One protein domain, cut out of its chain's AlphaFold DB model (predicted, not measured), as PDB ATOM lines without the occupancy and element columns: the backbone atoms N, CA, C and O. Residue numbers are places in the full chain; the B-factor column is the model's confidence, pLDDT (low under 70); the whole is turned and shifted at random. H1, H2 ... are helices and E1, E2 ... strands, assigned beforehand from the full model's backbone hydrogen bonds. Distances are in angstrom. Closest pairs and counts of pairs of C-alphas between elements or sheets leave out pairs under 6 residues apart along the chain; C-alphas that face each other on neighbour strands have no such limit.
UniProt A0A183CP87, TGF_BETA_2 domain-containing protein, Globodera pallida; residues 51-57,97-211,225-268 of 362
ATOM      1  N   ARG A  51      17.825  28.398 -15.115       44.66
ATOM      2  CA  ARG A  51      16.684  28.232 -14.242       44.66
ATOM      3  C   ARG A  51      15.423  28.606 -15.009       44.66
ATOM      4  O   ARG A  51      14.387  28.001 -14.782       44.66
ATOM      5  N   VAL A  52      15.529  29.547 -15.952       51.53
ATOM      6  CA  VAL A  52      14.452  29.917 -16.878       51.53
ATOM      7  C   VAL A  52      14.399  28.947 -18.061       51.53
ATOM      8  O   VAL A  52      13.307  28.570 -18.484       51.53
ATOM      9  N   GLN A  53      15.553  28.479 -18.542       54.19
ATOM     10  CA  GLN A  53      15.653  27.562 -19.683       54.19
ATOM     11  C   GLN A  53      15.145  26.145 -19.353       54.19
ATOM     12  O   GLN A  53      14.253  25.652 -20.039       54.19
ATOM     13  N   ALA A  54      15.544  25.574 -18.207       53.34
ATOM     14  CA  ALA A  54      15.015  24.293 -17.713       53.34
ATOM     15  C   ALA A  54      13.483  24.307 -17.522       53.34
ATOM     16  O   ALA A  54      12.805  23.291 -17.654       53.34
ATOM     17  N   MET A  55      12.912  25.484 -17.253       46.50
ATOM     18  CA  MET A  55      11.467  25.664 -17.141       46.50
ATOM     19  C   MET A  55      10.734  25.791 -18.483       46.50
ATOM     20  O   MET A  55       9.532  25.526 -18.533       46.50
ATOM     21  N   LEU A  56      11.399  26.247 -19.548       47.78
ATOM     22  CA  LEU A  56      10.821  26.322 -20.896       47.78
ATOM     23  C   LEU A  56      10.795  24.939 -21.558       47.78
ATOM     24  O   LEU A  56       9.812  24.600 -22.220       47.78
ATOM     25  N   ASP A  57      11.806  24.110 -21.298       49.62
ATOM     26  CA  ASP A  57      11.877  22.743 -21.823       49.62
ATOM     27  C   ASP A  57      10.805  21.826 -21.200       49.62
ATOM     28  O   ASP A  57      10.214  21.002 -21.901       49.62
ATOM     29  N   PRO A  97      -4.489  13.564  -4.270       52.53
ATOM     30  CA  PRO A  97      -3.711  14.102  -3.166       52.53
ATOM     31  C   PRO A  97      -2.976  15.358  -3.637       52.53
ATOM     32  O   PRO A  97      -2.319  15.355  -4.673       52.53
ATOM     33  N   MET A  98      -3.100  16.455  -2.883       58.66
ATOM     34  CA  MET A  98      -2.400  17.694  -3.214       58.66
ATOM     35  C   MET A  98      -0.890  17.469  -3.147       58.66
ATOM     36  O   MET A  98      -0.319  17.402  -2.056       58.66
ATOM     37  N   LEU A  99      -0.264  17.382  -4.316       65.94
ATOM     38  CA  LEU A  99       1.174  17.206  -4.445       65.94
ATOM     39  C   LEU A  99       1.899  18.510  -4.138       65.94
ATOM     40  O   LEU A  99       1.554  19.575  -4.654       65.94
ATOM     41  N   GLN A 100       2.906  18.426  -3.276       76.00
ATOM     42  CA  GLN A 100       3.811  19.526  -2.979       76.00
ATOM     43  C   GLN A 100       5.109  19.333  -3.756       76.00
ATOM     44  O   GLN A 100       5.793  18.331  -3.577       76.00
ATOM     45  N   SER A 101       5.475  20.310  -4.582       77.38
ATOM     46  CA  SER A 101       6.758  20.300  -5.290       77.38
ATOM     47  C   SER A 101       7.863  20.891  -4.411       77.38
ATOM     48  O   SER A 101       7.712  21.988  -3.863       77.38
ATOM     49  N   SER A 102       8.994  20.197  -4.302       79.75
ATOM     50  CA  SER A 102      10.192  20.656  -3.595       79.75
ATOM     51  C   SER A 102      11.420  20.540  -4.492       79.75
ATOM     52  O   SER A 102      11.564  19.573  -5.229       79.75
ATOM     53  N   TYR A 103      12.328  21.515  -4.400       82.50
ATOM     54  CA  TYR A 103      13.569  21.539  -5.178       82.50
ATOM     55  C   TYR A 103      14.770  21.684  -4.254       82.50
ATOM     56  O   TYR A 103      14.854  22.670  -3.511       82.50
ATOM     57  N   ILE A 104      15.706  20.744  -4.344       86.50
ATOM     58  CA  ILE A 104      16.922  20.699  -3.532       86.50
ATOM     59  C   ILE A 104      18.113  20.882  -4.462       86.50
ATOM     60  O   ILE A 104      18.418  20.009  -5.268       86.50
ATOM     61  N   ILE A 105      18.766  22.035  -4.368       86.25
ATOM     62  CA  ILE A 105      19.935  22.368  -5.185       86.25
ATOM     63  C   ILE A 105      21.182  21.803  -4.503       86.25
ATOM     64  O   ILE A 105      21.316  21.908  -3.281       86.25
ATOM     65  N   ALA A 106      22.072  21.209  -5.291       88.81
ATOM     66  CA  ALA A 106      23.359  20.728  -4.822       88.81
ATOM     67  C   ALA A 106      24.229  21.882  -4.307       88.81
ATOM     68  O   ALA A 106      24.309  22.949  -4.917       88.81
ATOM     69  N   GLN A 107      24.902  21.639  -3.191       85.56
ATOM     70  CA  GLN A 107      25.878  22.533  -2.586       85.56
ATOM     71  C   GLN A 107      27.298  22.038  -2.897       85.56
ATOM     72  O   GLN A 107      27.491  20.830  -3.093       85.56
ATOM     73  N   PRO A 108      28.292  22.944  -2.946       81.94
ATOM     74  CA  PRO A 108      29.685  22.540  -3.047       81.94
ATOM     75  C   PRO A 108      30.081  21.715  -1.818       81.94
ATOM     76  O   PRO A 108      29.588  21.936  -0.706       81.94
ATOM     77  N   LEU A 109      30.963  20.739  -2.024       83.12
ATOM     78  CA  LEU A 109      31.527  19.962  -0.927       83.12
ATOM     79  C   LEU A 109      32.548  20.807  -0.151       83.12
ATOM     80  O   LEU A 109      33.279  21.581  -0.767       83.12
ATOM     81  N   PRO A 110      32.646  20.650   1.182       79.50
ATOM     82  CA  PRO A 110      33.698  21.300   1.953       79.50
ATOM     83  C   PRO A 110      35.092  20.914   1.447       79.50
ATOM     84  O   PRO A 110      35.336  19.747   1.143       79.50
ATOM     85  N   ASN A 111      36.034  21.860   1.457       78.19
ATOM     86  CA  ASN A 111      37.400  21.648   0.955       78.19
ATOM     87  C   ASN A 111      38.109  20.437   1.587       78.19
ATOM     88  O   ASN A 111      38.842  19.721   0.910       78.19
ATOM     89  N   TRP A 112      37.865  20.169   2.875       75.88
ATOM     90  CA  TRP A 112      38.462  19.038   3.593       75.88
ATOM     91  C   TRP A 112      37.958  17.669   3.119       75.88
ATOM     92  O   TRP A 112      38.597  16.659   3.399       75.88
ATOM     93  N   PHE A 113      36.821  17.615   2.418       78.62
ATOM     94  CA  PHE A 113      36.261  16.364   1.918       78.62
ATOM     95  C   PHE A 113      37.146  15.754   0.821       78.62
ATOM     96  O   PHE A 113      37.156  14.537   0.665       78.62
ATOM     97  N   GLY A 114      37.900  16.585   0.083       76.12
ATOM     98  CA  GLY A 114      38.949  16.152  -0.852       76.12
ATOM     99  C   GLY A 114      38.480  15.256  -2.004       76.12
ATOM    100  O   GLY A 114      39.301  14.636  -2.671       76.12
ATOM    101  N   GLN A 115      37.169  15.147  -2.221       83.50
ATOM    102  CA  GLN A 115      36.543  14.245  -3.185       83.50
ATOM    103  C   GLN A 115      35.500  14.997  -4.012       83.50
ATOM    104  O   GLN A 115      34.894  15.962  -3.545       83.50
ATOM    105  N   VAL A 116      35.255  14.515  -5.231       88.25
ATOM    106  CA  VAL A 116      34.302  15.120  -6.169       88.25
ATOM    107  C   VAL A 116      32.890  14.577  -5.933       88.25
ATOM    108  O   VAL A 116      32.678  13.365  -5.809       88.25
ATOM    109  N   GLY A 117      31.904  15.468  -5.902       90.00
ATOM    110  CA  GLY A 117      30.497  15.115  -5.741       90.00
ATOM    111  C   GLY A 117      29.606  16.331  -5.502       90.00
ATOM    112  O   GLY A 117      30.088  17.448  -5.329       90.00
ATOM    113  N   ALA A 118      28.301  16.091  -5.488       90.81
ATOM    114  CA  ALA A 118      27.268  17.083  -5.225       90.81
ATOM    115  C   ALA A 118      26.588  16.802  -3.883       90.81
ATOM    116  O   ALA A 118      26.011  15.727  -3.697       90.81
ATOM    117  N   LEU A 119      26.648  17.759  -2.951       90.25
ATOM    118  CA  LEU A 119      26.046  17.637  -1.623       90.25
ATOM    119  C   LEU A 119      24.578  18.074  -1.649       90.25
ATOM    120  O   LEU A 119      24.273  19.229  -1.930       90.25
ATOM    121  N   PHE A 120      23.664  17.185  -1.278       90.81
ATOM    122  CA  PHE A 120      22.248  17.501  -1.108       90.81
ATOM    123  C   PHE A 120      21.874  17.478   0.369       90.81
ATOM    124  O   PHE A 120      22.087  16.482   1.064       90.81
ATOM    125  N   LYS A 121      21.278  18.578   0.840       88.19
ATOM    126  CA  LYS A 121      20.792  18.742   2.213       88.19
ATOM    127  C   LYS A 121      19.266  18.670   2.243       88.19
ATOM    128  O   LYS A 121      18.579  19.534   1.704       88.19
ATOM    129  N   PHE A 122      18.736  17.667   2.928       87.12
ATOM    130  CA  PHE A 122      17.306  17.449   3.112       87.12
ATOM    131  C   PHE A 122      16.843  18.088   4.421       87.12
ATOM    132  O   PHE A 122      17.283  17.722   5.517       87.12
ATOM    133  N   SER A 123      15.931  19.055   4.306       84.12
ATOM    134  CA  SER A 123      15.292  19.691   5.459       84.12
ATOM    135  C   SER A 123      14.499  18.671   6.274       84.12
ATOM    136  O   SER A 123      13.805  17.814   5.727       84.12
ATOM    137  N   THR A 124      14.502  18.820   7.597       79.38
ATOM    138  CA  THR A 124      13.695  17.983   8.497       79.38
ATOM    139  C   THR A 124      12.192  18.138   8.287       79.38
ATOM    140  O   THR A 124      11.427  17.261   8.684       79.38
ATOM    141  N   THR A 125      11.749  19.212   7.627       78.44
ATOM    142  CA  THR A 125      10.347  19.396   7.231       78.44
ATOM    143  C   THR A 125       9.891  18.388   6.177       78.44
ATOM    144  O   THR A 125       8.704  18.075   6.143       78.44
ATOM    145  N   LEU A 126      10.810  17.847   5.365       82.81
ATOM    146  CA  LEU A 126      10.492  16.866   4.321       82.81
ATOM    147  C   LEU A 126      10.022  15.529   4.903       82.81
ATOM    148  O   LEU A 126       9.196  14.876   4.284       82.81
ATOM    149  N   ARG A 127      10.433  15.189   6.135       80.69
ATOM    150  CA  ARG A 127      10.027  13.962   6.853       80.69
ATOM    151  C   ARG A 127       8.533  13.877   7.167       80.69
ATOM    152  O   ARG A 127       8.064  12.865   7.664       80.69
ATOM    153  N   LYS A 128       7.788  14.961   6.939       78.88
ATOM    154  CA  LYS A 128       6.327  14.992   7.069       78.88
ATOM    155  C   LYS A 128       5.620  14.626   5.765       78.88
ATOM    156  O   LYS A 128       4.406  14.779   5.692       78.88
ATOM    157  N   ASN A 129       6.354  14.198   4.743       80.44
ATOM    158  CA  ASN A 129       5.810  13.858   3.440       80.44
ATOM    159  C   ASN A 129       6.356  12.510   2.959       80.44
ATOM    160  O   ASN A 129       7.449  12.094   3.342       80.44
ATOM    161  N   PHE A 130       5.574  11.864   2.107       80.44
ATOM    162  CA  PHE A 130       5.959  10.729   1.290       80.44
ATOM    163  C   PHE A 130       6.441  11.240  -0.070       80.44
ATOM    164  O   PHE A 130       5.802  12.116  -0.657       80.44
ATOM    165  N   VAL A 131       7.563  10.727  -0.561       83.50
ATOM    166  CA  VAL A 131       8.097  11.033  -1.889       83.50
ATOM    167  C   VAL A 131       7.300  10.243  -2.922       83.50
ATOM    168  O   VAL A 131       7.318   9.022  -2.919       83.50
ATOM    169  N   GLN A 132       6.579  10.944  -3.792       84.88
ATOM    170  CA  GLN A 132       5.815  10.334  -4.878       84.88
ATOM    171  C   GLN A 132       6.618  10.240  -6.176       84.88
ATOM    172  O   GLN A 132       6.411   9.317  -6.952       84.88
ATOM    173  N   SER A 133       7.503  11.203  -6.429       85.38
ATOM    174  CA  SER A 133       8.437  11.146  -7.549       85.38
ATOM    175  C   SER A 133       9.716  11.900  -7.199       85.38
ATOM    176  O   SER A 133       9.695  12.862  -6.419       85.38
ATOM    177  N   ALA A 134      10.841  11.451  -7.755       91.69
ATOM    178  CA  ALA A 134      12.129  12.107  -7.592       91.69
ATOM    179  C   ALA A 134      12.924  12.125  -8.902       91.69
ATOM    180  O   ALA A 134      13.199  11.090  -9.512       91.69
ATOM    181  N   LYS A 135      13.331  13.322  -9.322       94.38
ATOM    182  CA  LYS A 135      14.073  13.553 -10.563       94.38
ATOM    183  C   LYS A 135      15.353  14.322 -10.286       94.38
ATOM    184  O   LYS A 135      15.324  15.436  -9.764       94.38
ATOM    185  N   LEU A 136      16.484  13.738 -10.654       95.25
ATOM    186  CA  LEU A 136      17.785  14.388 -10.629       95.25
ATOM    187  C   LEU A 136      18.048  15.057 -11.974       95.25
ATOM    188  O   LEU A 136      18.033  14.415 -13.020       95.25
ATOM    189  N   ASN A 137      18.325  16.352 -11.921       93.06
ATOM    190  CA  ASN A 137      18.719  17.143 -13.074       93.06
ATOM    191  C   ASN A 137      20.239  17.298 -13.084       93.06
ATOM    192  O   ASN A 137      20.802  17.945 -12.194       93.06
ATOM    193  N   VAL A 138      20.883  16.721 -14.097       92.75
ATOM    194  CA  VAL A 138      22.340  16.663 -14.235       92.75
ATOM    195  C   VAL A 138      22.790  17.554 -15.395       92.75
ATOM    196  O   VAL A 138      22.314  17.365 -16.512       92.75
ATOM    197  N   PRO A 139      23.691  18.523 -15.171       91.19
ATOM    198  CA  PRO A 139      24.361  19.234 -16.248       91.19
ATOM    199  C   PRO A 139      25.489  18.367 -16.815       91.19
ATOM    200  O   PRO A 139      26.411  17.982 -16.092       91.19
ATOM    201  N   VAL A 140      25.401  18.069 -18.107       90.31
ATOM    202  CA  VAL A 140      26.368  17.255 -18.848       90.31
ATOM    203  C   VAL A 140      26.913  18.084 -20.002       90.31
ATOM    204  O   VAL A 140      26.150  18.664 -20.770       90.31
ATOM    205  N   SER A 141      28.230  18.183 -20.114       89.50
ATOM    206  CA  SER A 141      28.876  18.872 -21.231       89.50
ATOM    207  C   SER A 141      28.706  18.062 -22.512       89.50
ATOM    208  O   SER A 141      28.829  16.841 -22.498       89.50
ATOM    209  N   ARG A 142      28.428  18.733 -23.629       87.25
ATOM    210  CA  ARG A 142      28.404  18.091 -24.941       87.25
ATOM    211  C   ARG A 142      29.811  17.604 -25.309       87.25
ATOM    212  O   ARG A 142      30.765  18.357 -25.087       87.25
ATOM    213  N   PRO A 143      29.948  16.397 -25.884       85.25
ATOM    214  CA  PRO A 143      31.228  15.918 -26.388       85.25
ATOM    215  C   PRO A 143      31.764  16.854 -27.473       85.25
ATOM    216  O   PRO A 143      31.000  17.308 -28.333       85.25
ATOM    217  N   ILE A 144      33.065  17.140 -27.443       82.75
ATOM    218  CA  ILE A 144      33.694  17.986 -28.456       82.75
ATOM    219  C   ILE A 144      34.095  17.119 -29.652       82.75
ATOM    220  O   ILE A 144      34.981  16.280 -29.535       82.75
ATOM    221  N   ASP A 145      33.474  17.348 -30.809       75.56
ATOM    222  CA  ASP A 145      33.874  16.741 -32.086       75.56
ATOM    223  C   ASP A 145      33.960  17.846 -33.148       75.56
ATOM    224  O   ASP A 145      32.995  18.569 -33.401       75.56
ATOM    225  N   GLN A 146      35.143  18.008 -33.746       64.56
ATOM    226  CA  GLN A 146      35.429  19.066 -34.722       64.56
ATOM    227  C   GLN A 146      34.992  18.708 -36.151       64.56
ATOM    228  O   GLN A 146      35.018  19.573 -37.024       64.56
ATOM    229  N   ILE A 147      34.632  17.446 -36.414       63.06
ATOM    230  CA  ILE A 147      34.503  16.912 -37.778       63.06
ATOM    231  C   ILE A 147      33.105  16.341 -38.032       63.06
ATOM    232  O   ILE A 147      32.601  16.446 -39.154       63.06
ATOM    233  N   ARG A 148      32.461  15.735 -37.029       59.22
ATOM    234  CA  ARG A 148      31.176  15.046 -37.206       59.22
ATOM    235  C   ARG A 148      30.134  15.581 -36.226       59.22
ATOM    236  O   ARG A 148      30.144  15.232 -35.051       59.22
ATOM    237  N   TYR A 149      29.191  16.382 -36.721       63.25
ATOM    238  CA  TYR A 149      27.940  16.685 -36.011       63.25
ATOM    239  C   TYR A 149      27.116  15.394 -35.909       63.25
ATOM    240  O   TYR A 149      26.337  15.067 -36.803       63.25
ATOM    241  N   THR A 150      27.369  14.603 -34.872       78.25
ATOM    242  CA  THR A 150      26.785  13.274 -34.666       78.25
ATOM    243  C   THR A 150      26.289  13.138 -33.236       78.25
ATOM    244  O   THR A 150      26.576  13.969 -32.377       78.25
ATOM    245  N   THR A 151      25.490  12.111 -32.980       82.69
ATOM    246  CA  THR A 151      25.016  11.770 -31.639       82.69
ATOM    247  C   THR A 151      25.918  10.701 -31.031       82.69
ATOM    248  O   THR A 151      26.137   9.656 -31.646       82.69
ATOM    249  N   ALA A 152      26.404  10.933 -29.815       82.88
ATOM    250  CA  ALA A 152      27.187   9.980 -29.042       82.88
ATOM    251  C   ALA A 152      26.296   9.297 -27.985       82.88
ATOM    252  O   ALA A 152      25.795   9.977 -27.082       82.88
ATOM    253  N   PRO A 153      26.086   7.968 -28.060       89.06
ATOM    254  CA  PRO A 153      25.401   7.234 -27.006       89.06
ATOM    255  C   PRO A 153      26.342   7.071 -25.808       89.06
ATOM    256  O   PRO A 153      27.374   6.409 -25.891       89.06
ATOM    257  N   ILE A 154      25.976   7.660 -24.675       91.31
ATOM    258  CA  ILE A 154      26.776   7.668 -23.451       91.31
ATOM    259  C   ILE A 154      25.968   7.032 -22.326       91.31
ATOM    260  O   ILE A 154      24.755   7.217 -22.202       91.31
ATOM    261  N   ARG A 155      26.642   6.248 -21.483       94.69
ATOM    262  CA  ARG A 155      26.037   5.702 -20.270       94.69
ATOM    263  C   ARG A 155      26.246   6.684 -19.124       94.69
ATOM    264  O   ARG A 155      27.381   6.950 -18.743       94.69
ATOM    265  N   LEU A 156      25.147   7.172 -18.562       95.94
ATOM    266  CA  LEU A 156      25.142   7.979 -17.351       95.94
ATOM    267  C   LEU A 156      24.878   7.080 -16.144       95.94
ATOM    268  O   LEU A 156      23.835   6.422 -16.083       95.94
ATOM    269  N   ASN A 157      25.791   7.088 -15.173       97.44
ATOM    270  CA  ASN A 157      25.626   6.391 -13.900       97.44
ATOM    271  C   ASN A 157      25.551   7.384 -12.737       97.44
ATOM    272  O   ASN A 157      26.323   8.338 -12.661       97.44
ATOM    273  N   VAL A 158      24.635   7.135 -11.804       96.88
ATOM    274  CA  VAL A 158      24.481   7.899 -10.561       96.88
ATOM    275  C   VAL A 158      24.858   7.007  -9.388       96.88
ATOM    276  O   VAL A 158      24.272   5.942  -9.206       96.88
ATOM    277  N   PHE A 159      25.780   7.465  -8.550       95.94
ATOM    278  CA  PHE A 159      26.240   6.769  -7.353       95.94
ATOM    279  C   PHE A 159      26.047   7.633  -6.115       95.94
ATOM    280  O   PHE A 159      26.152   8.862  -6.159       95.94
ATOM    281  N   ARG A 160      25.854   6.982  -4.970       92.94
ATOM    282  CA  ARG A 160      26.048   7.620  -3.672       92.94
ATOM    283  C   ARG A 160      27.526   7.546  -3.322       92.94
ATOM    284  O   ARG A 160      28.111   6.468  -3.339       92.94
ATOM    285  N   ARG A 161      28.111   8.677  -2.944       91.50
ATOM    286  CA  ARG A 161      29.443   8.729  -2.342       91.50
ATOM    287  C   ARG A 161      29.303   8.743  -0.824       91.50
ATOM    288  O   ARG A 161      28.505   9.505  -0.282       91.50
ATOM    289  N   PHE A 162      30.064   7.896  -0.144       87.62
ATOM    290  CA  PHE A 162      30.111   7.822   1.314       87.62
ATOM    291  C   PHE A 162      31.244   8.689   1.882       87.62
ATOM    292  O   PHE A 162      32.131   9.140   1.158       87.62
ATOM    293  N   ALA A 163      31.220   8.931   3.197       80.88
ATOM    294  CA  ALA A 163      32.201   9.780   3.882       80.88
ATOM    295  C   ALA A 163      33.642   9.244   3.824       80.88
ATOM    296  O   ALA A 163      34.588  10.019   3.856       80.88
ATOM    297  N   ASN A 164      33.804   7.929   3.699       83.56
ATOM    298  CA  ASN A 164      35.090   7.257   3.488       83.56
ATOM    299  C   ASN A 164      35.604   7.373   2.034       83.56
ATOM    300  O   ASN A 164      36.630   6.788   1.703       83.56
ATOM    301  N   GLY A 165      34.875   8.065   1.152       83.31
ATOM    302  CA  GLY A 165      35.204   8.221  -0.262       83.31
ATOM    303  C   GLY A 165      34.711   7.091  -1.170       83.31
ATOM    304  O   GLY A 165      34.738   7.272  -2.385       83.31
ATOM    305  N   THR A 166      34.211   5.969  -0.636       90.50
ATOM    306  CA  THR A 166      33.732   4.853  -1.467       90.50
ATOM    307  C   THR A 166      32.419   5.199  -2.164       90.50
ATOM    308  O   THR A 166      31.615   5.990  -1.663       90.50
ATOM    309  N   LEU A 167      32.188   4.587  -3.324       93.25
ATOM    310  CA  LEU A 167      30.931   4.691  -4.060       93.25
ATOM    311  C   LEU A 167      30.025   3.500  -3.737       93.25
ATOM    312  O   LEU A 167      30.500   2.387  -3.510       93.25
ATOM    313  N   SER A 168      28.717   3.736  -3.701       91.25
ATOM    314  CA  SER A 168      27.718   2.668  -3.735       91.25
ATOM    315  C   SER A 168      27.725   1.968  -5.099       91.25
ATOM    316  O   SER A 168      28.297   2.496  -6.051       91.25
ATOM    317  N   PRO A 169      27.007   0.844  -5.257       92.75
ATOM    318  CA  PRO A 169      26.539   0.422  -6.575       92.75
ATOM    319  C   PRO A 169      25.767   1.549  -7.282       92.75
ATOM    320  O   PRO A 169      25.254   2.463  -6.620       92.75
ATOM    321  N   ALA A 170      25.678   1.484  -8.611       91.81
ATOM    322  CA  ALA A 170      24.924   2.461  -9.392       91.81
ATOM    323  C   ALA A 170      23.454   2.461  -8.949       91.81
ATOM    324  O   ALA A 170      22.769   1.444  -9.023       91.81
ATOM    325  N   ILE A 171      22.987   3.614  -8.471       92.75
ATOM    326  CA  ILE A 171      21.588   3.858  -8.103       92.75
ATOM    327  C   ILE A 171      20.745   3.931  -9.372       92.75
ATOM    328  O   ILE A 171      19.633   3.413  -9.420       92.75
ATOM    329  N   VAL A 172      21.289   4.589 -10.398       93.69
ATOM    330  CA  VAL A 172      20.683   4.683 -11.722       93.69
ATOM    331  C   VAL A 172      21.762   4.490 -12.774       93.69
ATOM    332  O   VAL A 172      22.843   5.065 -12.656       93.69
ATOM    333  N   SER A 173      21.430   3.736 -13.817       94.56
ATOM    334  CA  SER A 173      22.191   3.656 -15.061       94.56
ATOM    335  C   SER A 173      21.238   3.911 -16.220       94.56
ATOM    336  O   SER A 173      20.255   3.191 -16.387       94.56
ATOM    337  N   LYS A 174      21.507   4.950 -17.012       90.88
ATOM    338  CA  LYS A 174      20.661   5.368 -18.134       90.88
ATOM    339  C   LYS A 174      21.525   5.623 -19.363       90.88
ATOM    340  O   LYS A 174      22.559   6.275 -19.263       90.88
ATOM    341  N   PHE A 175      21.095   5.127 -20.518       92.44
ATOM    342  CA  PHE A 175      21.681   5.530 -21.792       92.44
ATOM    343  C   PHE A 175      21.088   6.867 -22.228       92.44
ATOM    344  O   PHE A 175      19.871   7.060 -22.172       92.44
ATOM    345  N   ILE A 176      21.962   7.781 -22.624       91.19
ATOM    346  CA  ILE A 176      21.621   9.101 -23.144       91.19
ATOM    347  C   ILE A 176      22.315   9.288 -24.486       91.19
ATOM    348  O   ILE A 176      23.417   8.788 -24.685       91.19
ATOM    349  N   GLU A 177      21.675   9.997 -25.402       89.12
ATOM    350  CA  GLU A 177      22.282  10.390 -26.670       89.12
ATOM    351  C   GLU A 177      22.596  11.878 -26.576       89.12
ATOM    352  O   GLU A 177      21.690  12.681 -26.366       89.12
ATOM    353  N   LEU A 178      23.878  12.232 -26.667       86.94
ATOM    354  CA  LEU A 178      24.317  13.623 -26.651       86.94
ATOM    355  C   LEU A 178      24.751  14.038 -28.049       86.94
ATOM    356  O   LEU A 178      25.537  13.345 -28.692       86.94
ATOM    357  N   GLU A 179      24.271  15.187 -28.509       85.06
ATOM    358  CA  GLU A 179      24.800  15.816 -29.715       85.06
ATOM    359  C   GLU A 179      26.233  16.296 -29.469       85.06
ATOM    360  O   GLU A 179      26.515  16.950 -28.456       85.06
ATOM    361  N   THR A 180      27.134  16.014 -30.408       82.12
ATOM    362  CA  THR A 180      28.475  16.598 -30.401       82.12
ATOM    363  C   THR A 180      28.418  18.101 -30.676       82.12
ATOM    364  O   THR A 180      27.479  18.629 -31.280       82.12
ATOM    365  N   SER A 181      29.429  18.827 -30.208       80.06
ATOM    366  CA  SER A 181      29.524  20.274 -30.369       80.06
ATOM    367  C   SER A 181      30.956  20.698 -30.668       80.06
ATOM    368  O   SER A 181      31.915  20.086 -30.215       80.06
ATOM    369  N   ILE A 182      31.112  21.808 -31.382       77.44
ATOM    370  CA  ILE A 182      32.414  22.457 -31.597       77.44
ATOM    371  C   ILE A 182      32.820  23.367 -30.420       77.44
ATOM    372  O   ILE A 182      33.931  23.891 -30.392       77.44
ATOM    373  N   MET A 183      31.918  23.576 -29.455       73.62
ATOM    374  CA  MET A 183      32.119  24.394 -28.254       73.62
ATOM    375  C   MET A 183      31.602  23.675 -26.996       73.62
ATOM    376  O   MET A 183      30.619  22.935 -27.090       73.62
ATOM    377  N   PRO A 184      32.188  23.922 -25.808       68.19
ATOM    378  CA  PRO A 184      31.760  23.307 -24.553       68.19
ATOM    379  C   PRO A 184      30.409  23.883 -24.099       68.19
ATOM    380  O   PRO A 184      30.334  24.854 -23.344       68.19
ATOM    381  N   MET A 185      29.324  23.291 -24.594       76.19
ATOM    382  CA  MET A 185      27.952  23.618 -24.205       76.19
ATOM    383  C   MET A 185      27.452  22.587 -23.196       76.19
ATOM    384  O   MET A 185      27.690  21.399 -23.372       76.19
ATOM    385  N   ALA A 186      26.757  23.029 -22.149       78.56
ATOM    386  CA  ALA A 186      26.138  22.126 -21.183       78.56
ATOM    387  C   ALA A 186      24.679  21.853 -21.567       78.56
ATOM    388  O   ALA A 186      23.922  22.777 -21.862       78.56
ATOM    389  N   GLU A 187      24.283  20.590 -21.505       84.62
ATOM    390  CA  GLU A 187      22.923  20.106 -21.691       84.62
ATOM    391  C   GLU A 187      22.393  19.532 -20.373       84.62
ATOM    392  O   GLU A 187      23.145  18.984 -19.564       84.62
ATOM    393  N   ARG A 188      21.093  19.690 -20.113       86.69
ATOM    394  CA  ARG A 188      20.466  19.154 -18.901       86.69
ATOM    395  C   ARG A 188      19.844  17.800 -19.185       86.69
ATOM    396  O   ARG A 188      18.926  17.683 -19.986       86.69
ATOM    397  N   VAL A 189      20.300  16.803 -18.442       90.19
ATOM    398  CA  VAL A 189      19.793  15.439 -18.500       90.19
ATOM    399  C   VAL A 189      18.961  15.156 -17.253       90.19
ATOM    400  O   VAL A 189      19.449  15.264 -16.127       90.19
ATOM    401  N   GLU A 190      17.699  14.772 -17.452       92.06
ATOM    402  CA  GLU A 190      16.809  14.329 -16.375       92.06
ATOM    403  C   GLU A 190      16.936  12.815 -16.147       92.06
ATOM    404  O   GLU A 190      16.856  12.000 -17.080       92.06
ATOM    405  N   VAL A 191      17.102  12.438 -14.881       93.12
ATOM    406  CA  VAL A 191      17.230  11.053 -14.428       93.12
ATOM    407  C   VAL A 191      16.265  10.808 -13.270       93.12
ATOM    408  O   VAL A 191      16.376  11.437 -12.221       93.12
ATOM    409  N   SER A 192      15.320   9.884 -13.439       93.19
ATOM    410  CA  SER A 192      14.426   9.459 -12.357       93.19
ATOM    411  C   SER A 192      15.180   8.589 -11.353       93.19
ATOM    412  O   SER A 192      15.875   7.652 -11.746       93.19
ATOM    413  N   ILE A 193      15.039   8.896 -10.066       92.25
ATOM    414  CA  ILE A 193      15.562   8.095  -8.955       92.25
ATOM    415  C   ILE A 193      14.367   7.447  -8.255       92.25
ATOM    416  O   ILE A 193      13.349   8.104  -8.064       92.25
ATOM    417  N   SER A 194      14.502   6.177  -7.863       86.38
ATOM    418  CA  SER A 194      13.458   5.453  -7.132       86.38
ATOM    419  C   SER A 194      13.033   6.198  -5.862       86.38
ATOM    420  O   SER A 194      13.866   6.647  -5.069       86.38
ATOM    421  N   GLU A 195      11.721   6.298  -5.680       82.88
ATOM    422  CA  GLU A 195      11.053   6.981  -4.579       82.88
ATOM    423  C   GLU A 195      11.504   6.428  -3.226       82.88
ATOM    424  O   GLU A 195      11.823   7.208  -2.332       82.88
ATOM    425  N   ASP A 196      11.632   5.104  -3.101       76.06
ATOM    426  CA  ASP A 196      12.037   4.422  -1.864       76.06
ATOM    427  C   ASP A 196      13.443   4.838  -1.412       76.06
ATOM    428  O   ASP A 196      13.696   5.081  -0.228       76.06
ATOM    429  N   ILE A 197      14.363   4.984  -2.369       84.75
ATOM    430  CA  ILE A 197      15.744   5.403  -2.105       84.75
ATOM    431  C   ILE A 197      15.763   6.845  -1.590       84.75
ATOM    432  O   ILE A 197      16.443   7.157  -0.609       84.75
ATOM    433  N   VAL A 198      15.000   7.738  -2.223       89.44
ATOM    434  CA  VAL A 198      14.943   9.148  -1.817       89.44
ATOM    435  C   VAL A 198      14.177   9.321  -0.505       89.44
ATOM    436  O   VAL A 198      14.591  10.123   0.336       89.44
ATOM    437  N   GLN A 199      13.126   8.531  -0.273       83.94
ATOM    438  CA  GLN A 199      12.419   8.458   1.005       83.94
ATOM    439  C   GLN A 199      13.396   8.074   2.124       83.94
ATOM    440  O   GLN A 199      13.471   8.762   3.147       83.94
ATOM    441  N   GLN A 200      14.243   7.066   1.891       83.94
ATOM    442  CA  GLN A 200      15.287   6.676   2.833       83.94
ATOM    443  C   GLN A 200      16.266   7.825   3.116       83.94
ATOM    444  O   GLN A 200      16.667   8.000   4.266       83.94
ATOM    445  N   TRP A 201      16.646   8.637   2.125       88.88
ATOM    446  CA  TRP A 201      17.535   9.793   2.339       88.88
ATOM    447  C   TRP A 201      16.886  10.896   3.179       88.88
ATOM    448  O   TRP A 201      17.567  11.553   3.968       88.88
ATOM    449  N   VAL A 202      15.575  11.096   3.028       84.81
ATOM    450  CA  VAL A 202      14.798  12.057   3.822       84.81
ATOM    451  C   VAL A 202      14.696  11.606   5.287       84.81
ATOM    452  O   VAL A 202      14.817  12.426   6.208       84.81
ATOM    453  N   GLU A 203      14.490  10.309   5.516       77.06
ATOM    454  CA  GLU A 203      14.223   9.728   6.838       77.06
ATOM    455  C   GLU A 203      15.487   9.360   7.618       77.06
ATOM    456  O   GLU A 203      15.567   9.594   8.828       77.06
ATOM    457  N   THR A 204      16.493   8.818   6.935       74.00
ATOM    458  CA  THR A 204      17.701   8.285   7.567       74.00
ATOM    459  C   THR A 204      18.629   9.420   7.976       74.00
ATOM    460  O   THR A 204      18.804  10.413   7.264       74.00
ATOM    461  N   ARG A 205      19.234   9.296   9.160       65.12
ATOM    462  CA  ARG A 205      20.241  10.246   9.643       65.12
ATOM    463  C   ARG A 205      21.480  10.183   8.743       65.12
ATOM    464  O   ARG A 205      21.907   9.104   8.364       65.12
ATOM    465  N   SER A 206      22.043  11.348   8.428       66.31
ATOM    466  CA  SER A 206      23.266  11.484   7.625       66.31
ATOM    467  C   SER A 206      24.420  10.631   8.169       66.31
ATOM    468  O   SER A 206      24.747  10.749   9.350       66.31
ATOM    469  N   ASP A 207      25.079   9.871   7.288       62.62
ATOM    470  CA  ASP A 207      26.359   9.192   7.571       62.62
ATOM    471  C   ASP A 207      27.518  10.192   7.691       62.62
ATOM    472  O   ASP A 207      28.572   9.901   8.253       62.62
ATOM    473  N   PHE A 208      27.324  11.404   7.169       62.09
ATOM    474  CA  PHE A 208      28.255  12.503   7.346       62.09
ATOM    475  C   PHE A 208      28.055  13.110   8.735       62.09
ATOM    476  O   PHE A 208      26.958  13.581   9.059       62.09
ATOM    477  N   GLY A 209      29.115  13.051   9.549       52.16
ATOM    478  CA  GLY A 209      29.155  13.551  10.923       52.16
ATOM    479  C   GLY A 209      28.917  15.067  11.045       52.16
ATOM    480  O   GLY A 209      28.712  15.751  10.041       52.16
ATOM    481  N   PRO A 210      28.947  15.620  12.275       53.00
ATOM    482  CA  PRO A 210      28.638  17.034  12.547       53.00
ATOM    483  C   PRO A 210      29.455  18.048  11.720       53.00
ATOM    484  O   PRO A 210      29.002  19.168  11.510       53.00
ATOM    485  N   ASN A 211      30.587  17.631  11.149       51.25
ATOM    486  CA  ASN A 211      31.579  18.509  10.529       51.25
ATOM    487  C   ASN A 211      31.267  18.971   9.089       51.25
ATOM    488  O   ASN A 211      31.914  19.901   8.619       51.25
ATOM    489  N   LYS A 225      18.290  16.811  13.315       70.62
ATOM    490  CA  LYS A 225      19.292  17.268  12.339       70.62
ATOM    491  C   LYS A 225      18.828  16.973  10.901       70.62
ATOM    492  O   LYS A 225      18.194  15.929  10.699       70.62
ATOM    493  N   PRO A 226      19.127  17.851   9.921       77.75
ATOM    494  CA  PRO A 226      18.866  17.589   8.506       77.75
ATOM    495  C   PRO A 226      19.667  16.376   8.023       77.75
ATOM    496  O   PRO A 226      20.725  16.061   8.573       77.75
ATOM    497  N   SER A 227      19.153  15.701   7.002       84.81
ATOM    498  CA  SER A 227      19.840  14.573   6.368       84.81
ATOM    499  C   SER A 227      20.677  15.081   5.194       84.81
ATOM    500  O   SER A 227      20.305  16.058   4.547       84.81
ATOM    501  N   MET A 228      21.832  14.469   4.946       86.94
ATOM    502  CA  MET A 228      22.762  14.892   3.899       86.94
ATOM    503  C   MET A 228      23.209  13.679   3.096       86.94
ATOM    504  O   MET A 228      23.487  12.623   3.669       86.94
ATOM    505  N   ILE A 229      23.300  13.840   1.779       89.88
ATOM    506  CA  ILE A 229      23.872  12.836   0.885       89.88
ATOM    507  C   ILE A 229      24.788  13.492  -0.137       89.88
ATOM    508  O   ILE A 229      24.561  14.630  -0.539       89.88
ATOM    509  N   VAL A 230      25.804  12.756  -0.570       91.75
ATOM    510  CA  VAL A 230      26.679  13.167  -1.661       91.75
ATOM    511  C   VAL A 230      26.426  12.248  -2.843       91.75
ATOM    512  O   VAL A 230      26.517  11.026  -2.706       91.75
ATOM    513  N   LEU A 231      26.098  12.829  -3.993       94.19
ATOM    514  CA  LEU A 231      25.961  12.093  -5.245       94.19
ATOM    515  C   LEU A 231      27.191  12.315  -6.119       94.19
ATOM    516  O   LEU A 231      27.664  13.440  -6.287       94.19
ATOM    517  N   TYR A 232      27.697  11.227  -6.682       95.25
ATOM    518  CA  TYR A 232      28.699  11.246  -7.732       95.25
ATOM    519  C   TYR A 232      28.053  10.705  -9.000       95.25
ATOM    520  O   TYR A 232      27.527   9.598  -9.004       95.25
ATOM    521  N   VAL A 233      28.055  11.508 -10.054       96.19
ATOM    522  CA  VAL A 233      27.511  11.128 -11.359       96.19
ATOM    523  C   VAL A 233      28.648  11.035 -12.372       96.19
ATOM    524  O   VAL A 233      29.551  11.868 -12.360       96.19
ATOM    525  N   GLU A 234      28.621  10.042 -13.244       95.50
ATOM    526  CA  GLU A 234      29.576   9.936 -14.346       95.50
ATOM    527  C   GLU A 234      28.844   9.753 -15.670       95.50
ATOM    528  O   GLU A 234      27.842   9.042 -15.749       95.50
ATOM    529  N   ALA A 235      29.358  10.417 -16.697       94.38
ATOM    530  CA  ALA A 235      29.017  10.201 -18.090       94.38
ATOM    531  C   ALA A 235      30.338  10.298 -18.856       94.38
ATOM    532  O   ALA A 235      30.826  11.398 -19.108       94.38
ATOM    533  N   LEU A 236      30.960   9.143 -19.096       92.38
ATOM    534  CA  LEU A 236      32.308   9.069 -19.654       92.38
ATOM    535  C   LEU A 236      32.259   9.071 -21.184       92.38
ATOM    536  O   LEU A 236      31.516   8.288 -21.780       92.38
ATOM    537  N   TYR A 237      33.069   9.931 -21.794       89.00
ATOM    538  CA  TYR A 237      33.322   9.983 -23.232       89.00
ATOM    539  C   TYR A 237      34.818  10.235 -23.436       89.00
ATOM    540  O   TYR A 237      35.344  11.173 -22.846       89.00
ATOM    541  N   ASP A 238      35.499   9.382 -24.207       87.25
ATOM    542  CA  ASP A 238      36.964   9.413 -24.381       87.25
ATOM    543  C   ASP A 238      37.740   9.557 -23.051       87.25
ATOM    544  O   ASP A 238      38.636  10.382 -22.914       87.25
ATOM    545  N   ASP A 239      37.356   8.759 -22.044       86.75
ATOM    546  CA  ASP A 239      37.908   8.751 -20.674       86.75
ATOM    547  C   ASP A 239      37.730  10.052 -19.861       86.75
ATOM    548  O   ASP A 239      38.166  10.135 -18.708       86.75
ATOM    549  N   GLU A 240      37.005  11.038 -20.388       90.00
ATOM    550  CA  GLU A 240      36.650  12.261 -19.673       90.00
ATOM    551  C   GLU A 240      35.227  12.193 -19.111       90.00
ATOM    552  O   GLU A 240      34.277  11.772 -19.775       90.00
ATOM    553  N   ASN A 241      35.051  12.641 -17.864       92.56
ATOM    554  CA  ASN A 241      33.721  12.770 -17.277       92.56
ATOM    555  C   ASN A 241      33.089  14.096 -17.698       92.56
ATOM    556  O   ASN A 241      33.501  15.166 -17.254       92.56
ATOM    557  N   LEU A 242      32.040  14.007 -18.511       91.62
ATOM    558  CA  LEU A 242      31.320  15.164 -19.031       91.62
ATOM    559  C   LEU A 242      30.433  15.849 -17.977       91.62
ATOM    560  O   LEU A 242      29.908  16.938 -18.219       91.62
ATOM    561  N   VAL A 243      30.229  15.224 -16.813       92.00
ATOM    562  CA  VAL A 243      29.361  15.746 -15.753       92.00
ATOM    563  C   VAL A 243      30.085  16.767 -14.884       92.00
ATOM    564  O   VAL A 243      31.187  16.526 -14.398       92.00
ATOM    565  N   GLN A 244      29.406  17.876 -14.589       86.00
ATOM    566  CA  GLN A 244      29.905  18.885 -13.662       86.00
ATOM    567  C   GLN A 244      29.313  18.713 -12.252       86.00
ATOM    568  O   GLN A 244      28.111  18.885 -12.046       86.00
ATOM    569  N   HIS A 245      30.162  18.419 -11.257       84.31
ATOM    570  CA  HIS A 245      29.728  18.245  -9.857       84.31
ATOM    571  C   HIS A 245      29.777  19.514  -9.020       84.31
ATOM    572  O   HIS A 245      28.931  19.684  -8.144       84.31
ATOM    573  N   SER A 246      30.755  20.390  -9.267       70.38
ATOM    574  CA  SER A 246      30.886  21.629  -8.504       70.38
ATOM    575  C   SER A 246      29.981  22.704  -9.101       70.38
ATOM    576  O   SER A 246      30.203  23.090 -10.257       70.38
ATOM    577  N   PRO A 247      29.004  23.236  -8.345       65.25
ATOM    578  CA  PRO A 247      28.422  24.517  -8.705       65.25
ATOM    579  C   PRO A 247      29.547  25.559  -8.654       65.25
ATOM    580  O   PRO A 247      30.259  25.654  -7.656       65.25
ATOM    581  N   ASP A 248      29.769  26.294  -9.739       56.50
ATOM    582  CA  ASP A 248      30.670  27.448  -9.706       56.50
ATOM    583  C   ASP A 248      30.020  28.498  -8.791       56.50
ATOM    584  O   ASP A 248      28.849  28.834  -8.991       56.50
ATOM    585  N   GLU A 249      30.729  28.999  -7.771       51.00
ATOM    586  CA  GLU A 249      30.181  29.971  -6.802       51.00
ATOM    587  C   GLU A 249      29.647  31.237  -7.491       51.00
ATOM    588  O   GLU A 249      28.762  31.916  -6.969       51.00
ATOM    589  N   ARG A 250      30.142  31.524  -8.702       50.94
ATOM    590  CA  ARG A 250      29.707  32.644  -9.541       50.94
ATOM    591  C   ARG A 250      28.533  32.318 -10.461       50.94
ATOM    592  O   ARG A 250      27.888  33.244 -10.940       50.94
ATOM    593  N   ASN A 251      28.247  31.037 -10.712       51.53
ATOM    594  CA  ASN A 251      27.261  30.616 -11.701       51.53
ATOM    595  C   ASN A 251      26.506  29.345 -11.255       51.53
ATOM    596  O   ASN A 251      26.750  28.234 -11.732       51.53
ATOM    597  N   GLY A 252      25.511  29.522 -10.370       52.62
ATOM    598  CA  GLY A 252      24.587  28.461  -9.915       52.62
ATOM    599  C   GLY A 252      23.755  27.808 -11.033       52.62
ATOM    600  O   GLY A 252      23.003  26.863 -10.798       52.62
ATOM    601  N   GLU A 253      23.928  28.296 -12.259       55.84
ATOM    602  CA  GLU A 253      23.456  27.749 -13.521       55.84
ATOM    603  C   GLU A 253      23.738  26.260 -13.726       55.84
ATOM    604  O   GLU A 253      22.896  25.516 -14.241       55.84
ATOM    605  N   LYS A 254      24.931  25.839 -13.305       68.25
ATOM    606  CA  LYS A 254      25.483  24.507 -13.563       68.25
ATOM    607  C   LYS A 254      25.369  23.575 -12.355       68.25
ATOM    608  O   LYS A 254      26.002  22.530 -12.318       68.25
ATOM    609  N   ALA A 255      24.568  23.942 -11.354       83.62
ATOM    610  CA  ALA A 255      24.319  23.080 -10.209       83.62
ATOM    611  C   ALA A 255      23.337  21.952 -10.571       83.62
ATOM    612  O   ALA A 255      22.313  22.179 -11.237       83.62
ATOM    613  N   MET A 256      23.619  20.748 -10.069       90.06
ATOM    614  CA  MET A 256      22.630  19.674 -10.011       90.06
ATOM    615  C   MET A 256      21.493  20.051  -9.058       90.06
ATOM    616  O   MET A 256      21.703  20.749  -8.065       90.06
ATOM    617  N   PHE A 257      20.284  19.565  -9.322       91.25
ATOM    618  CA  PHE A 257      19.183  19.685  -8.369       91.25
ATOM    619  C   PHE A 257      18.255  18.471  -8.414       91.25
ATOM    620  O   PHE A 257      18.101  17.833  -9.454       91.25
ATOM    621  N   LEU A 258      17.636  18.172  -7.274       91.50
ATOM    622  CA  LEU A 258      16.568  17.188  -7.139       91.50
ATOM    623  C   LEU A 258      15.221  17.902  -7.156       91.50
ATOM    624  O   LEU A 258      15.005  18.831  -6.376       91.50
ATOM    625  N   GLU A 259      14.326  17.450  -8.019       89.25
ATOM    626  CA  GLU A 259      12.909  17.795  -8.026       89.25
ATOM    627  C   GLU A 259      12.123  16.653  -7.389       89.25
ATOM    628  O   GLU A 259      12.271  15.499  -7.791       89.25
ATOM    629  N   LEU A 260      11.330  16.977  -6.369       85.88
ATOM    630  CA  LEU A 260      10.518  16.024  -5.624       85.88
ATOM    631  C   LEU A 260       9.046  16.419  -5.713       85.88
ATOM    632  O   LEU A 260       8.705  17.564  -5.399       85.88
ATOM    633  N   GLU A 261       8.182  15.464  -6.033       84.81
ATOM    634  CA  GLU A 261       6.744  15.571  -5.782       84.81
ATOM    635  C   GLU A 261       6.414  14.816  -4.501       84.81
ATOM    636  O   GLU A 261       6.829  13.674  -4.302       84.81
ATOM    637  N   LEU A 262       5.713  15.484  -3.590       80.88
ATOM    638  CA  LEU A 262       5.528  15.018  -2.225       80.88
ATOM    639  C   LEU A 262       4.046  14.925  -1.873       80.88
ATOM    640  O   LEU A 262       3.285  15.867  -2.097       80.88
ATOM    641  N   ILE A 263       3.662  13.829  -1.229       76.88
ATOM    642  CA  ILE A 263       2.341  13.641  -0.630       76.88
ATOM    643  C   ILE A 263       2.468  13.885   0.878       76.88
ATOM    644  O   ILE A 263       3.211  13.168   1.549       76.88
ATOM    645  N   PRO A 264       1.767  14.864   1.467       76.12
ATOM    646  CA  PRO A 264       1.864  15.116   2.900       76.12
ATOM    647  C   PRO A 264       1.341  13.923   3.710       76.12
ATOM    648  O   PRO A 264       0.200  13.487   3.538       76.12
ATOM    649  N   LEU A 265       2.160  13.422   4.640       66.00
ATOM    650  CA  LEU A 265       1.755  12.387   5.585       66.00
ATOM    651  C   LEU A 265       0.706  12.994   6.517       66.00
ATOM    652  O   LEU A 265       0.961  13.962   7.242       66.00
ATOM    653  N   LYS A 266      -0.498  12.421   6.518       60.00
ATOM    654  CA  LYS A 266      -1.545  12.763   7.486       60.00
ATOM    655  C   LYS A 266      -1.154  12.215   8.871       60.00
ATOM    656  O   LYS A 266      -1.709  11.223   9.321       60.00
ATOM    657  N   GLY A 267      -0.195  12.841   9.558       46.34
ATOM    658  CA  GLY A 267       0.145  12.493  10.945       46.34
ATOM    659  C   GLY A 267       1.467  13.080  11.447       46.34
ATOM    660  O   GLY A 267       2.505  12.885  10.829       46.34
ATOM    661  N   GLY A 268       1.449  13.784  12.590       38.59
ATOM    662  CA  GLY A 268       2.692  14.181  13.280       38.59
ATOM    663  C   GLY A 268       2.654  15.400  14.212       38.59
ATOM    664  O   GLY A 268       3.676  15.791  14.756       38.59
TER     665      GLY A 268
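AT A GLANCE: This is residues 51 to 57, 97 to 211 and 225 to 268 of the 362 residues of the protein "TGF_BETA_2 domain-containing protein" of Globodera pallida (UniProt A0A183CP87). Two strongly twisted sheets of four antiparallel strands lie face to face as an elongated sandwich, their strands crossed at 44 degrees, and at both edges of the sandwich the sheets come close, E1 to E2 and E5 to E6. At one end the helix H3 is wedged between the sheets, with the short H2 beside it, while H1 only grazes one sheet. The strands form a jelly roll, one long hairpin wound over both sheets in four nested antiparallel pairs: E1 with E8, E2 with E7, E3 with E6, E4 with E5. The printed part has 166 residues, with three named helices and eight named strands in the order H1 E1 E2 H2 E3 E4 E5 E6 H3 E7 E8; the sheet orders are E1 - E8 - E3 - E6 and E2 - E7 - E4 - E5. The class is mixed, helices and strands, and the whole is compact, with a radius of gyration of the C-alphas of 16.8 A and spans of 60 by 39 by 32 A.

IN THESE COORDINATES: In one sheet, E1 is residues 100 to 105, E8 is 257 to 264 and 21.2 A long, E3 is 129 to 141 and 34.1 A long, and E6 is 186 to 192. E3 begins at C-alpha 129 (5.810, 13.858, 3.440), bends by 63 degrees at residue 132, and ends at C-alpha 141 (28.876, 18.872, -21.231). In the other sheet, E2 is residues 118 to 122, E7 is 227 to 237 and 32.8 A long, E4 is 151 to 161 and 29.8 A long, and E5 is 172 to 179 and 21.6 A long. H1 is residues 51 to 57, H2 is 124 to 128, and H3 is 195 to 203 and 12.2 A long. H1 begins at C-alpha 51 (16.684, 28.232, -14.242).

HOW THE PARTS SIT: In the sheet with edge strands E2 and E5, which is curled like part of a barrel, E2 and E7 are antiparallel neighbours at 150 degrees, with N 120 and O 229 within hydrogen-bond range at 2.8 A. E7 and E4 are antiparallel at 153 degrees, with N 159 and O 232 at 2.8 A. E4 and E5 form a hairpin, with N 154 and O 176 at 2.8 A. In the other sheet, with edge strands E1 and E6, N 102 and O 260 of E1 and E8 are 2.9 A apart, N 135 and O 259 of E3 and E8 are 2.9 A apart, and N 138 and O 189 of E3 and E6 are 2.9 A apart. The facing parts of the two sheets are 9.3 A centre to centre, their best planes 25 degrees apart. Between the sheets, the closest C-alphas of E1 and E2 are those of Ile 104 and Phe 120, 6.7 A apart, and of E5 and E6 those of Lys 174 and Val 191, 7.6 A apart. H3 is on the sheet of E3 at a height of 8.4 A, over E3 and across the strands at 76 degrees on the local plane; the closest C-alphas of H3 and E3 are those of Val 131 and Glu 195, 5.7 A. H3 is also on the other sheet, where it lies over E7 and stands up from the sheet. H2 touches H3, C-alphas 127 and 203 being closest at 6.0 A. H1 is apart from H2 and H3. Every O i to N i+4 pair of H3 is within hydrogen-bond range; H1 has 2 of 3, and H2 has 0 of 1, with 2 of 2 O i to N i+3 pairs.

THE WHOLE: The C-alphas of Ile 147 and Gly 268, the two farthest apart, are 60.2 A apart. Residues 58 to 96 and 212 to 224 are not printed, leaving gaps of 25.8 A and 12.5 A between C-alphas. The links E1 to E2 and E7 to E8 are long. The mean pLDDT of the printed part is 80.2; 34 residues are under 70, among them 51 to 57, 205 to 211 and 247 to 254.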